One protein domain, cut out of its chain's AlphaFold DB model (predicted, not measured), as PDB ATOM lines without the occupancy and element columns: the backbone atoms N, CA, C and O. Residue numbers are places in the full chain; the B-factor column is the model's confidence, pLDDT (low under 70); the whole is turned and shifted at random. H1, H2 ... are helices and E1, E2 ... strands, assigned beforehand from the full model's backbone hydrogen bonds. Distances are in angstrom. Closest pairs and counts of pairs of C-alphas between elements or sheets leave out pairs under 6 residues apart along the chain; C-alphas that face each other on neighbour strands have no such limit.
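This is residues 3 to 81 of the 82 residues of an uncharacterized protein of Burkholderia lata (strain ATCC 17760 / DSM 23089 / LMG 22485 / NCIMB 9086 / R18194 / 383) (UniProt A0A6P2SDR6). Picture a twisted wall of three long strands, E1, E2 and E3, with the small hairpin E4 and E5 over one of its faces and the other face bare. The short helix H1 sits beside the wall's E3 edge, and the long link of residues 41 to 54 leads from the end of E3 over to the small hairpin. The printed part has 79 residues with five named strands and one named helix, in the order E1, E2, E3, E4, E5, H1; the sheets run E1 - E2 - E3 and E4 - E5, both antiparallel. The class is mostly strand, though under half of the residues, 37 of 79, are in named elements. The whole is compact, with a radius of gyration of the C-alphas of 12.0 A and spans of 32 by 28 by 22 A.

Find C-alpha 10 at (155.645, 93.650, 100.831); from there E1, residues 10 to 17, runs 23.4 A. E2, residues 20 to 27, runs 23.5 A, and E3, residues 33 to 40, runs 19.9 A to C-alpha 40 at (149.613, 92.769, 78.034). Next come E4, residues 55 to 57, 6.2 A, and E5, residues 66 to 68, 5.9 A. H1, residues 73 to 79, covers 10.0 A and ends at C-alpha 79, (148.774, 104.309, 91.952).

Start with E1, E2 and E3, a meander, each strand the antiparallel neighbour of the one before. In the hairpin E1 and E2, at 163 degrees, look for N 13 and O 24, 2.8 A apart and within hydrogen-bond range. In the hairpin E2 and E3, at 164 degrees, N 23 and O 37 are within that range at 2.8 A. Residues 3 to 4 pair antiparallel with residues 11 to 12 of E1. H1 is on this sheet and stands at the sheet's level, height 0.1 A; its closest C-alphas with E3 are those of Ala 35 and Asp 75, 5.0 A apart. In H1 every O i to N i+4 pair is within hydrogen-bond range. The hairpin E4 and E5 stands at 171 degrees, with N 56 and O 67 at 2.9 A, within hydrogen-bond range. The closest C-alphas of E3 and E5 are those of Ala 35 and Ile 67, 7.3 A apart; E2 and E5 are only just apart, at 8.2 A.

The two C-alphas farthest apart are those of Asp 29 and Ser 43, 33.3 A. The sheet of E1, E2 and E3 is twisted, its C-alphas lying up to 4.3 A off their best plane. The link from E3 to E4, 14 residues, is long. The printed part has no cut. Its mean pLDDT is 83.6; look for values under 70 at residues 42 to 47 and 59 to 64.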
ATOM      1  N   GLU A   3     151.536  86.788  96.550       91.56
ATOM      2  CA  GLU A   3     152.905  86.410  96.890       91.56
ATOM      3  C   GLU A   3     153.508  87.422  97.865       91.56
ATOM      4  O   GLU A   3     153.141  88.599  97.867       91.56
ATOM      5  N   TYR A   4     154.439  86.960  98.693       92.69
ATOM      6  CA  TYR A   4     155.080  87.763  99.729       92.69
ATOM      7  C   TYR A   4     156.543  87.982  99.378       92.69
ATOM      8  O   TYR A   4     157.212  87.063  98.899       92.69
ATOM      9  N   SER A   5     157.053  89.181  99.656       93.62
ATOM     10  CA  SER A   5     158.486  89.422  99.554       93.62
ATOM     11  C   SER A   5     159.253  88.529 100.545       93.62
ATOM     12  O   SER A   5     158.738  88.234 101.627       93.62
ATOM     13  N   PRO A   6     160.501  88.129 100.238       92.25
ATOM     14  CA  PRO A   6     161.314  87.299 101.132       92.25
ATOM     15  C   PRO A   6     161.540  87.909 102.521       92.25
ATOM     16  O   PRO A   6     161.686  87.189 103.503       92.25
ATOM     17  N   ASP A   7     161.557  89.241 102.610       91.19
ATOM     18  CA  ASP A   7     161.686  89.985 103.866       91.19
ATOM     19  C   ASP A   7     160.341  90.223 104.582       91.19
ATOM     20  O   ASP A   7     160.306  90.824 105.656       91.19
ATOM     21  N   GLY A   8     159.228  89.785 103.987       91.75
ATOM     22  CA  GLY A   8     157.878  89.897 104.527       91.75
ATOM     23  C   GLY A   8     157.333  91.322 104.634       91.75
ATOM     24  O   GLY A   8     156.294  91.505 105.267       91.75
ATOM     25  N   ARG A   9     158.006  92.332 104.069       93.88
ATOM     26  CA  ARG A   9     157.570  93.740 104.134       93.88
ATOM     27  C   ARG A   9     156.552  94.112 103.064       93.88
ATOM     28  O   ARG A   9     155.819  95.083 103.247       93.88
ATOM     29  N   TYR A  10     156.495  93.355 101.975       95.44
ATOM     30  CA  TYR A  10     155.645  93.650 100.831       95.44
ATOM     31  C   TYR A  10     154.811  92.447 100.412       95.44
ATOM     32  O   TYR A  10     155.171  91.289 100.632       95.44
ATOM     33  N   VAL A  11     153.689  92.751  99.767       94.94
ATOM     34  CA  VAL A  11     152.766  91.768  99.205       94.94
ATOM     35  C   VAL A  11     152.477  92.146  97.763       94.94
ATOM     36  O   VAL A  11     152.055  93.268  97.486       94.94
ATOM     37  N   ALA A  12     152.669  91.207  96.843       92.88
ATOM     38  CA  ALA A  12     152.229  91.344  95.464       92.88
ATOM     39  C   ALA A  12     150.906  90.614  95.269       92.88
ATOM     40  O   ALA A  12     150.729  89.471  95.695       92.88
ATOM     41  N   LYS A  13     149.975  91.271  94.586       91.31
ATOM     42  CA  LYS A  13     148.728  90.670  94.123       91.31
ATOM     43  C   LYS A  13     148.630  90.875  92.626       91.31
ATOM     44  O   LYS A  13     148.803  91.994  92.153       91.31
ATOM     45  N   TYR A  14     148.317  89.814  91.898       87.50
ATOM     46  CA  TYR A  14     148.082  89.913  90.465       87.50
ATOM     47  C   TYR A  14     146.858  89.130  90.018       87.50
ATOM     48  O   TYR A  14     146.480  88.118  90.623       87.50
ATOM     49  N   CYS A  15     146.240  89.635  88.958       85.19
ATOM     50  CA  CYS A  15     145.075  89.063  88.305       85.19
ATOM     51  C   CYS A  15     145.250  89.170  86.789       85.19
ATOM     52  O   CYS A  15     145.722  90.197  86.300       85.19
ATOM     53  N   SER A  16     144.881  88.112  86.072       81.12
ATOM     54  CA  SER A  16     144.814  88.094  84.616       81.12
ATOM     55  C   SER A  16     143.357  88.179  84.160       81.12
ATOM     56  O   SER A  16     142.470  87.530  84.716       81.12
ATOM     57  N   PHE A  17     143.116  88.993  83.140       82.25
ATOM     58  CA  PHE A  17     141.841  89.144  82.461       82.25
ATOM     59  C   PHE A  17     142.095  89.190  80.954       82.25
ATOM     60  O   PHE A  17     142.579  90.191  80.428       82.25
ATOM     61  N   GLY A  18     141.799  88.089  80.260       83.62
ATOM     62  CA  GLY A  18     142.161  87.934  78.852       83.62
ATOM     63  C   GLY A  18     143.678  87.990  78.664       83.62
ATOM     64  O   GLY A  18     144.405  87.245  79.315       83.62
ATOM     65  N   ASP A  19     144.130  88.899  77.805       82.31
ATOM     66  CA  ASP A  19     145.543  89.194  77.556       82.31
ATOM     67  C   ASP A  19     146.108  90.256  78.510       82.31
ATOM     68  O   ASP A  19     147.218  90.729  78.314       82.31
ATOM     69  N   THR A  20     145.345  90.708  79.507       82.81
ATOM     70  CA  THR A  20     145.735  91.819  80.376       82.81
ATOM     71  C   THR A  20     146.036  91.326  81.781       82.81
ATOM     72  O   THR A  20     145.231  90.630  82.397       82.81
ATOM     73  N   ILE A  21     147.183  91.723  82.323       84.06
ATOM     74  CA  ILE A  21     147.629  91.345  83.661       84.06
ATOM     75  C   ILE A  21     147.831  92.599  84.492       84.06
ATOM     76  O   ILE A  21     148.591  93.492  84.125       84.06
ATOM     77  N   VAL A  22     147.135  92.662  85.623       87.06
ATOM     78  CA  VAL A  22     147.234  93.766  86.578       87.06
ATOM     79  C   VAL A  22     148.003  93.279  87.793       87.06
ATOM     80  O   VAL A  22     147.553  92.365  88.487       87.06
ATOM     81  N   LEU A  23     149.154  93.894  88.051       88.94
ATOM     82  CA  LEU A  23     150.024  93.647  89.193       88.94
ATOM     83  C   LEU A  23     149.962  94.840  90.147       88.94
ATOM     84  O   LEU A  23     150.248  95.970  89.762       88.94
ATOM     85  N   LYS A  24     149.638  94.576  91.409       92.31
ATOM     86  CA  LYS A  24     149.596  95.568  92.483       92.31
ATOM     87  C   LYS A  24     150.542  95.158  93.602       92.31
ATOM     88  O   LYS A  24     150.499  94.020  94.074       92.31
ATOM     89  N   LEU A  25     151.367  96.095  94.042       94.25
ATOM     90  CA  LEU A  25     152.256  95.948  95.186       94.25
ATOM     91  C   LEU A  25     151.669  96.691  96.384       94.25
ATOM     92  O   LEU A  25     151.255  97.839  96.257       94.25
ATOM     93  N   TYR A  26     151.697  96.066  97.550       94.75
ATOM     94  CA  TYR A  26     151.252  96.621  98.823       94.75
ATOM     95  C   TYR A  26     152.395  96.554  99.832       94.75
ATOM     96  O   TYR A  26     153.213  95.629  99.782       94.75
ATOM     97  N   GLY A  27     152.431  97.488 100.781       94.38
ATOM     98  CA  GLY A  27     153.083  97.216 102.058       94.38
ATOM     99  C   GLY A  27     152.298  96.134 102.796       94.38
ATOM    100  O   GLY A  27     151.090  96.000 102.603       94.38
ATOM    101  N   ARG A  28     152.973  95.331 103.623       91.56
ATOM    102  CA  ARG A  28     152.345  94.212 104.346       91.56
ATOM    103  C   ARG A  28     151.079  94.623 105.104       91.56
ATOM    104  O   ARG A  28     150.095  93.889 105.075       91.56
ATOM    105  N   ASP A  29     151.126  95.792 105.733       90.81
ATOM    106  CA  ASP A  29     150.055  96.327 106.575       90.81
ATOM    107  C   ASP A  29     149.240  97.427 105.865       90.81
ATOM    108  O   ASP A  29     148.318  98.003 106.443       90.81
ATOM    109  N   ASP A  30     149.545  97.708 104.593       89.69
ATOM    110  CA  ASP A  30     148.894  98.768 103.831       89.69
ATOM    111  C   ASP A  30     147.624  98.253 103.143       89.69
ATOM    112  O   ASP A  30     147.638  97.307 102.353       89.69
ATOM    113  N   ALA A  31     146.505  98.943 103.368       87.25
ATOM    114  CA  ALA A  31     145.249  98.655 102.672       87.25
ATOM    115  C   ALA A  31     145.244  99.147 101.211       87.25
ATOM    116  O   ALA A  31     144.437  98.690 100.399       87.25
ATOM    117  N   ARG A  32     146.123 100.099 100.872       89.19
ATOM    118  CA  ARG A  32     146.214 100.715  99.543       89.19
ATOM    119  C   ARG A  32     147.460 100.229  98.805       89.19
ATOM    120  O   ARG A  32     148.489 100.017  99.446       89.19
ATOM    121  N   PRO A  33     147.390 100.069  97.474       92.94
ATOM    122  CA  PRO A  33     148.569  99.715  96.703       92.94
ATOM    123  C   PRO A  33     149.593 100.862  96.729       92.94
ATOM    124  O   PRO A  33     149.243 102.042  96.704       92.94
ATOM    125  N   LEU A  34     150.870 100.493  96.807       93.44
ATOM    126  CA  LEU A  34     152.033 101.380  96.738       93.44
ATOM    127  C   LEU A  34     152.553 101.541  95.307       93.44
ATOM    128  O   LEU A  34     153.207 102.538  95.004       93.44
ATOM    129  N   ALA A  35     152.309 100.542  94.460       92.50
ATOM    130  CA  ALA A  35     152.632 100.556  93.043       92.50
ATOM    131  C   ALA A  35     151.638  99.677  92.274       92.50
ATOM    132  O   ALA A  35     151.229  98.622  92.765       92.50
ATOM    133  N   GLU A  36     151.307 100.077  91.053       90.56
ATOM    134  CA  GLU A  36     150.493  99.304  90.123       90.56
ATOM    135  C   GLU A  36     151.142  99.268  88.740       90.56
ATOM    136  O   GLU A  36     151.796 100.224  88.300       90.56
ATOM    137  N   ARG A  37     150.984  98.131  88.065       86.44
ATOM    138  CA  ARG A  37     151.391  97.922  86.683       86.44
ATOM    139  C   ARG A  37     150.350  97.104  85.946       86.44
ATOM    140  O   ARG A  37     149.865  96.096  86.457       86.44
ATOM    141  N   THR A  38     150.060  97.524  84.725       83.62
ATOM    142  CA  THR A  38     149.210  96.786  83.798       83.62
ATOM    143  C   THR A  38     150.048  96.387  82.601       83.62
ATOM    144  O   THR A  38     150.691  97.233  81.978       83.62
ATOM    145  N   TYR A  39     150.036  95.102  82.286       79.62
ATOM    146  CA  TYR A  39     150.786  94.520  81.184       79.62
ATOM    147  C   TYR A  39     149.835  93.807  80.236       79.62
ATOM    148  O   TYR A  39     148.781  93.330  80.658       79.62
ATOM    149  N   ARG A  40     150.230  93.710  78.965       78.56
ATOM    150  CA  ARG A  40     149.613  92.769  78.034       78.56
ATOM    151  C   ARG A  40     150.489  91.532  77.918       78.56
ATOM    152  O   ARG A  40     151.646  91.649  77.530       78.56
ATOM    153  N   ASP A  41     149.924  90.386  78.253       72.75
ATOM    154  CA  ASP A  41     150.504  89.067  78.070       72.75
ATOM    155  C   ASP A  41     149.660  88.301  77.049       72.75
ATOM    156  O   ASP A  41     148.515  87.927  77.298       72.75
ATOM    157  N   THR A  42     150.238  88.090  75.871       67.19
ATOM    158  CA  THR A  42     149.601  87.338  74.777       67.19
ATOM    159  C   THR A  42     150.075  85.886  74.720       67.19
ATOM    160  O   THR A  42     149.590  85.118  73.892       67.19
ATOM    161  N   SER A  43     151.004  85.496  75.601       65.88
ATOM    162  CA  SER A  43     151.624  84.169  75.603       65.88
ATOM    163  C   SER A  43     150.704  83.087  76.178       65.88
ATOM    164  O   SER A  43     150.857  81.909  75.856       65.88
ATOM    165  N   GLY A  44     149.738  83.474  77.022       58.69
ATOM    166  CA  GLY A  44     148.841  82.544  77.714       58.69
ATOM    167  C   GLY A  44     149.538  81.684  78.775       58.69
ATOM    168  O   GLY A  44     148.933  80.741  79.291       58.69
ATOM    169  N   VAL A  45     150.799  81.981  79.102       61.56
ATOM    170  CA  VAL A  45     151.579  81.265  80.112       61.56
ATOM    171  C   VAL A  45     151.356  81.912  81.477       61.56
ATOM    172  O   VAL A  45     151.404  83.126  81.630       61.56
ATOM    173  N   LEU A  46     151.113  81.087  82.500       58.25
ATOM    174  CA  LEU A  46     151.025  81.541  83.889       58.25
ATOM    175  C   LEU A  46     152.295  82.299  84.276       58.25
ATOM    176  O   LEU A  46     153.391  81.739  84.271       58.25
ATOM    177  N   VAL A  47     152.134  83.572  84.623       66.56
ATOM    178  CA  VAL A  47     153.283  84.417  84.913       66.56
ATOM    179  C   VAL A  47     153.897  84.094  86.263       66.56
ATOM    180  O   VAL A  47     153.213  84.118  87.285       66.56
ATOM    181  N   SER A  48     155.207  83.873  86.269       75.44
ATOM    182  CA  SER A  48     155.992  83.748  87.494       75.44
ATOM    183  C   SER A  48     156.582  85.099  87.879       75.44
ATOM    184  O   SER A  48     157.334  85.699  87.110       75.44
ATOM    185  N   LEU A  49     156.275  85.569  89.085       84.00
ATOM    186  CA  LEU A  49     156.933  86.730  89.671       84.00
ATOM    187  C   LEU A  49     158.295  86.334  90.246       84.00
ATOM    188  O   LEU A  49     158.452  85.266  90.833       84.00
ATOM    189  N   THR A  50     159.288  87.212  90.105       88.69
ATOM    190  CA  THR A  50     160.591  87.045  90.759       88.69
ATOM    191  C   THR A  50     160.797  88.142  91.786       88.69
ATOM    192  O   THR A  50     160.956  89.316  91.443       88.69
ATOM    193  N   TRP A  51     160.836  87.761  93.059       91.56
ATOM    194  CA  TRP A  51     161.237  88.671  94.122       91.56
ATOM    195  C   TRP A  51     162.754  88.748  94.234       91.56
ATOM    196  O   TRP A  51     163.446  87.735  94.320       91.56
ATOM    197  N   THR A  52     163.262  89.969  94.309       90.06
ATOM    198  CA  THR A  52     164.652  90.266  94.653       90.06
ATOM    199  C   THR A  52     164.685  91.141  95.900       90.06
ATOM    200  O   THR A  52     163.650  91.602  96.383       90.06
ATOM    201  N   LYS A  53     165.885  91.390  96.432       86.62
ATOM    202  CA  LYS A  53     166.063  92.323  97.550       86.62
ATOM    203  C   LYS A  53     165.606  93.747  97.198       86.62
ATOM    204  O   LYS A  53     165.066  94.435  98.060       86.62
ATOM    205  N   ASP A  54     165.806  94.150  95.946       87.75
ATOM    206  CA  ASP A  54     165.667  95.540  95.501       87.75
ATOM    207  C   ASP A  54     164.449  95.759  94.591       87.75
ATOM    208  O   ASP A  54     164.197  96.875  94.140       87.75
ATOM    209  N   GLY A  55     163.671  94.713  94.304       89.25
ATOM    210  CA  GLY A  55     162.599  94.807  93.323       89.25
ATOM    211  C   GLY A  55     161.735  93.561  93.183       89.25
ATOM    212  O   GLY A  55     162.151  92.444  93.496       89.25
ATOM    213  N   LEU A  56     160.543  93.770  92.637       89.44
ATOM    214  CA  LEU A  56     159.670  92.735  92.102       89.44
ATOM    215  C   LEU A  56     159.768  92.757  90.575       89.44
ATOM    216  O   LEU A  56     159.435  93.770  89.958       89.44
ATOM    217  N   ILE A  57     160.232  91.658  89.985       87.50
ATOM    218  CA  ILE A  57     160.476  91.527  88.547       87.50
ATOM    219  C   ILE A  57     159.394  90.653  87.918       87.50
ATOM    220  O   ILE A  57     159.060  89.582  88.431       87.50
ATOM    221  N   TYR A  58     158.895  91.105  86.773       76.62
ATOM    222  CA  TYR A  58     157.941  90.398  85.932       76.62
ATOM    223  C   TYR A  58     158.571  90.073  84.555       76.62
ATOM    224  O   TYR A  58     159.155  90.966  83.933       76.62
ATOM    225  N   PRO A  59     158.504  88.820  84.062       68.12
ATOM    226  CA  PRO A  59     159.304  88.388  82.912       68.12
ATOM    227  C   PRO A  59     158.877  88.895  81.518       68.12
ATOM    228  O   PRO A  59     159.697  88.812  80.607       68.12
ATOM    229  N   GLU A  60     157.714  89.519  81.314       62.94
ATOM    230  CA  GLU A  60     157.338  90.086  80.001       62.94
ATOM    231  C   GLU A  60     156.882  91.554  80.050       62.94
ATOM    232  O   GLU A  60     156.141  91.969  80.929       62.94
ATOM    233  N   GLY A  61     157.305  92.354  79.067       51.22
ATOM    234  CA  GLY A  61     156.872  93.749  78.900       51.22
ATOM    235  C   GLY A  61     158.026  94.738  79.006       51.22
ATOM    236  O   GLY A  61     158.684  94.836  80.018       51.22
ATOM    237  N   ASP A  62     158.363  95.421  77.931       57.22
ATOM    238  CA  ASP A  62     159.447  96.405  77.852       57.22
ATOM    239  C   ASP A  62     159.448  97.473  78.983       57.22
ATOM    240  O   ASP A  62     158.390  97.801  79.517       57.22
ATOM    241  N   ILE A  63     160.640  97.996  79.321       56.72
ATOM    242  CA  ILE A  63     161.030  99.108  80.241       56.72
ATOM    243  C   ILE A  63     160.450  99.141  81.683       56.72
ATOM    244  O   ILE A  63     161.101  99.648  82.593       56.72
ATOM    245  N   LEU A  64     159.262  98.589  81.939       62.91
ATOM    246  CA  LEU A  64     158.498  98.703  83.190       62.91
ATOM    247  C   LEU A  64     158.360  97.375  83.955       62.91
ATOM    248  O   LEU A  64     157.545  97.297  84.872       62.91
ATOM    249  N   ARG A  65     159.169  96.355  83.617       75.25
ATOM    250  CA  ARG A  65     159.162  94.997  84.225       75.25
ATOM    251  C   ARG A  65     159.362  94.966  85.725       75.25
ATOM    252  O   ARG A  65     158.998  93.988  86.377       75.25
ATOM    253  N   THR A  66     160.019  95.989  86.243       84.94
ATOM    254  CA  THR A  66     160.494  96.005  87.615       84.94
ATOM    255  C   THR A  66     159.758  97.075  88.392       84.94
ATOM    256  O   THR A  66     159.743  98.248  88.014       84.94
ATOM    257  N   ILE A  67     159.185  96.669  89.520       88.81
ATOM    258  CA  ILE A  67     158.788  97.589  90.580       88.81
ATOM    259  C   ILE A  67     159.930  97.597  91.591       88.81
ATOM    260  O   ILE A  67     160.185  96.582  92.238       88.81
ATOM    261  N   ASN A  68     160.629  98.724  91.710       90.00
ATOM    262  CA  ASN A  68     161.716  98.871  92.679       90.00
ATOM    263  C   ASN A  68     161.178  98.830  94.117       90.00
ATOM    264  O   ASN A  68     160.049  99.246  94.382       90.00
ATOM    265  N   LEU A  69     162.000  98.349  95.049       91.12
ATOM    266  CA  LEU A  69     161.715  98.305  96.480       91.12
ATOM    267  C   LEU A  69     162.744  99.166  97.241       91.12
ATOM    268  O   LEU A  69     163.933  98.861  97.211       91.12
ATOM    269  N   PRO A  70     162.314 100.215  97.966       91.19
ATOM    270  CA  PRO A  70     160.937 100.689  98.067       91.19
ATOM    271  C   PRO A  70     160.429 101.290  96.739       91.19
ATOM    272  O   PRO A  70     161.230 101.821  95.967       91.19
ATOM    273  N   PRO A  71     159.104 101.277  96.498       89.38
ATOM    274  CA  PRO A  71     158.513 101.909  95.320       89.38
ATOM    275  C   PRO A  71     158.863 103.386  95.228       89.38
ATOM    276  O   PRO A  71     158.888 104.084  96.254       89.38
ATOM    277  N   SER A  72     159.087 103.859  94.002       88.69
ATOM    278  CA  SER A  72     159.441 105.251  93.745       88.69
ATOM    279  C   SER A  72     158.291 106.198  94.103       88.69
ATOM    280  O   SER A  72     157.128 105.797  94.187       88.69
ATOM    281  N   LEU A  73     158.591 107.487  94.293       87.31
ATOM    282  CA  LEU A  73     157.544 108.493  94.500       87.31
ATOM    283  C   LEU A  73     156.555 108.515  93.321       87.31
ATOM    284  O   LEU A  73     155.352 108.628  93.526       87.31
ATOM    285  N   TYR A  74     157.074 108.347  92.103       86.56
ATOM    286  CA  TYR A  74     156.281 108.266  90.882       86.56
ATOM    287  C   TYR A  74     155.287 107.098  90.922       86.56
ATOM    288  O   TYR A  74     154.104 107.299  90.659       86.56
ATOM    289  N   ASP A  75     155.732 105.912  91.352       88.25
ATOM    290  CA  ASP A  75     154.861 104.738  91.502       88.25
ATOM    291  C   ASP A  75     153.712 104.989  92.469       88.25
ATOM    292  O   ASP A  75     152.558 104.662  92.178       88.25
ATOM    293  N   ARG A  76     154.027 105.610  93.607       87.94
ATOM    294  CA  ARG A  76     153.042 105.903  94.648       87.94
ATOM    295  C   ARG A  76     152.005 106.912  94.176       87.94
ATOM    296  O   ARG A  76     150.833 106.745  94.488       87.94
ATOM    297  N   ILE A  77     152.428 107.940  93.438       87.38
ATOM    298  CA  ILE A  77     151.523 108.966  92.906       87.38
ATOM    299  C   ILE A  77     150.611 108.356  91.845       87.38
ATOM    300  O   ILE A  77     149.397 108.480  91.970       87.38
ATOM    301  N   LEU A  78     151.165 107.653  90.849       84.69
ATOM    302  CA  LEU A  78     150.366 107.037  89.783       84.69
ATOM    303  C   LEU A  78     149.309 106.074  90.318       84.69
ATOM    304  O   LEU A  78     148.189 106.046  89.828       84.69
ATOM    305  N   THR A  79     149.661 105.311  91.348       85.38
ATOM    306  CA  THR A  79     148.774 104.309  91.952       85.38
ATOM    307  C   THR A  79     147.598 104.927  92.718       85.38
ATOM    308  O   THR A  79     146.617 104.248  93.012       85.38
ATOM    309  N   GLN A  80     147.686 106.209  93.075       81.19
ATOM    310  CA  GLN A  80     146.636 106.927  93.801       81.19
ATOM    311  C   GLN A  80     145.720 107.745  92.885       81.19
ATOM    312  O   GLN A  80     144.752 108.330  93.377       81.19
ATOM    313  N   LEU A  81     146.015 107.803  91.584       73.00
ATOM    314  CA  LEU A  81     145.169 108.476  90.606       73.00
ATOM    315  C   LEU A  81     143.997 107.553  90.207       73.00
ATOM    316  O   LEU A  81     144.219 106.351  90.049       73.00
TER     317      LEU A  81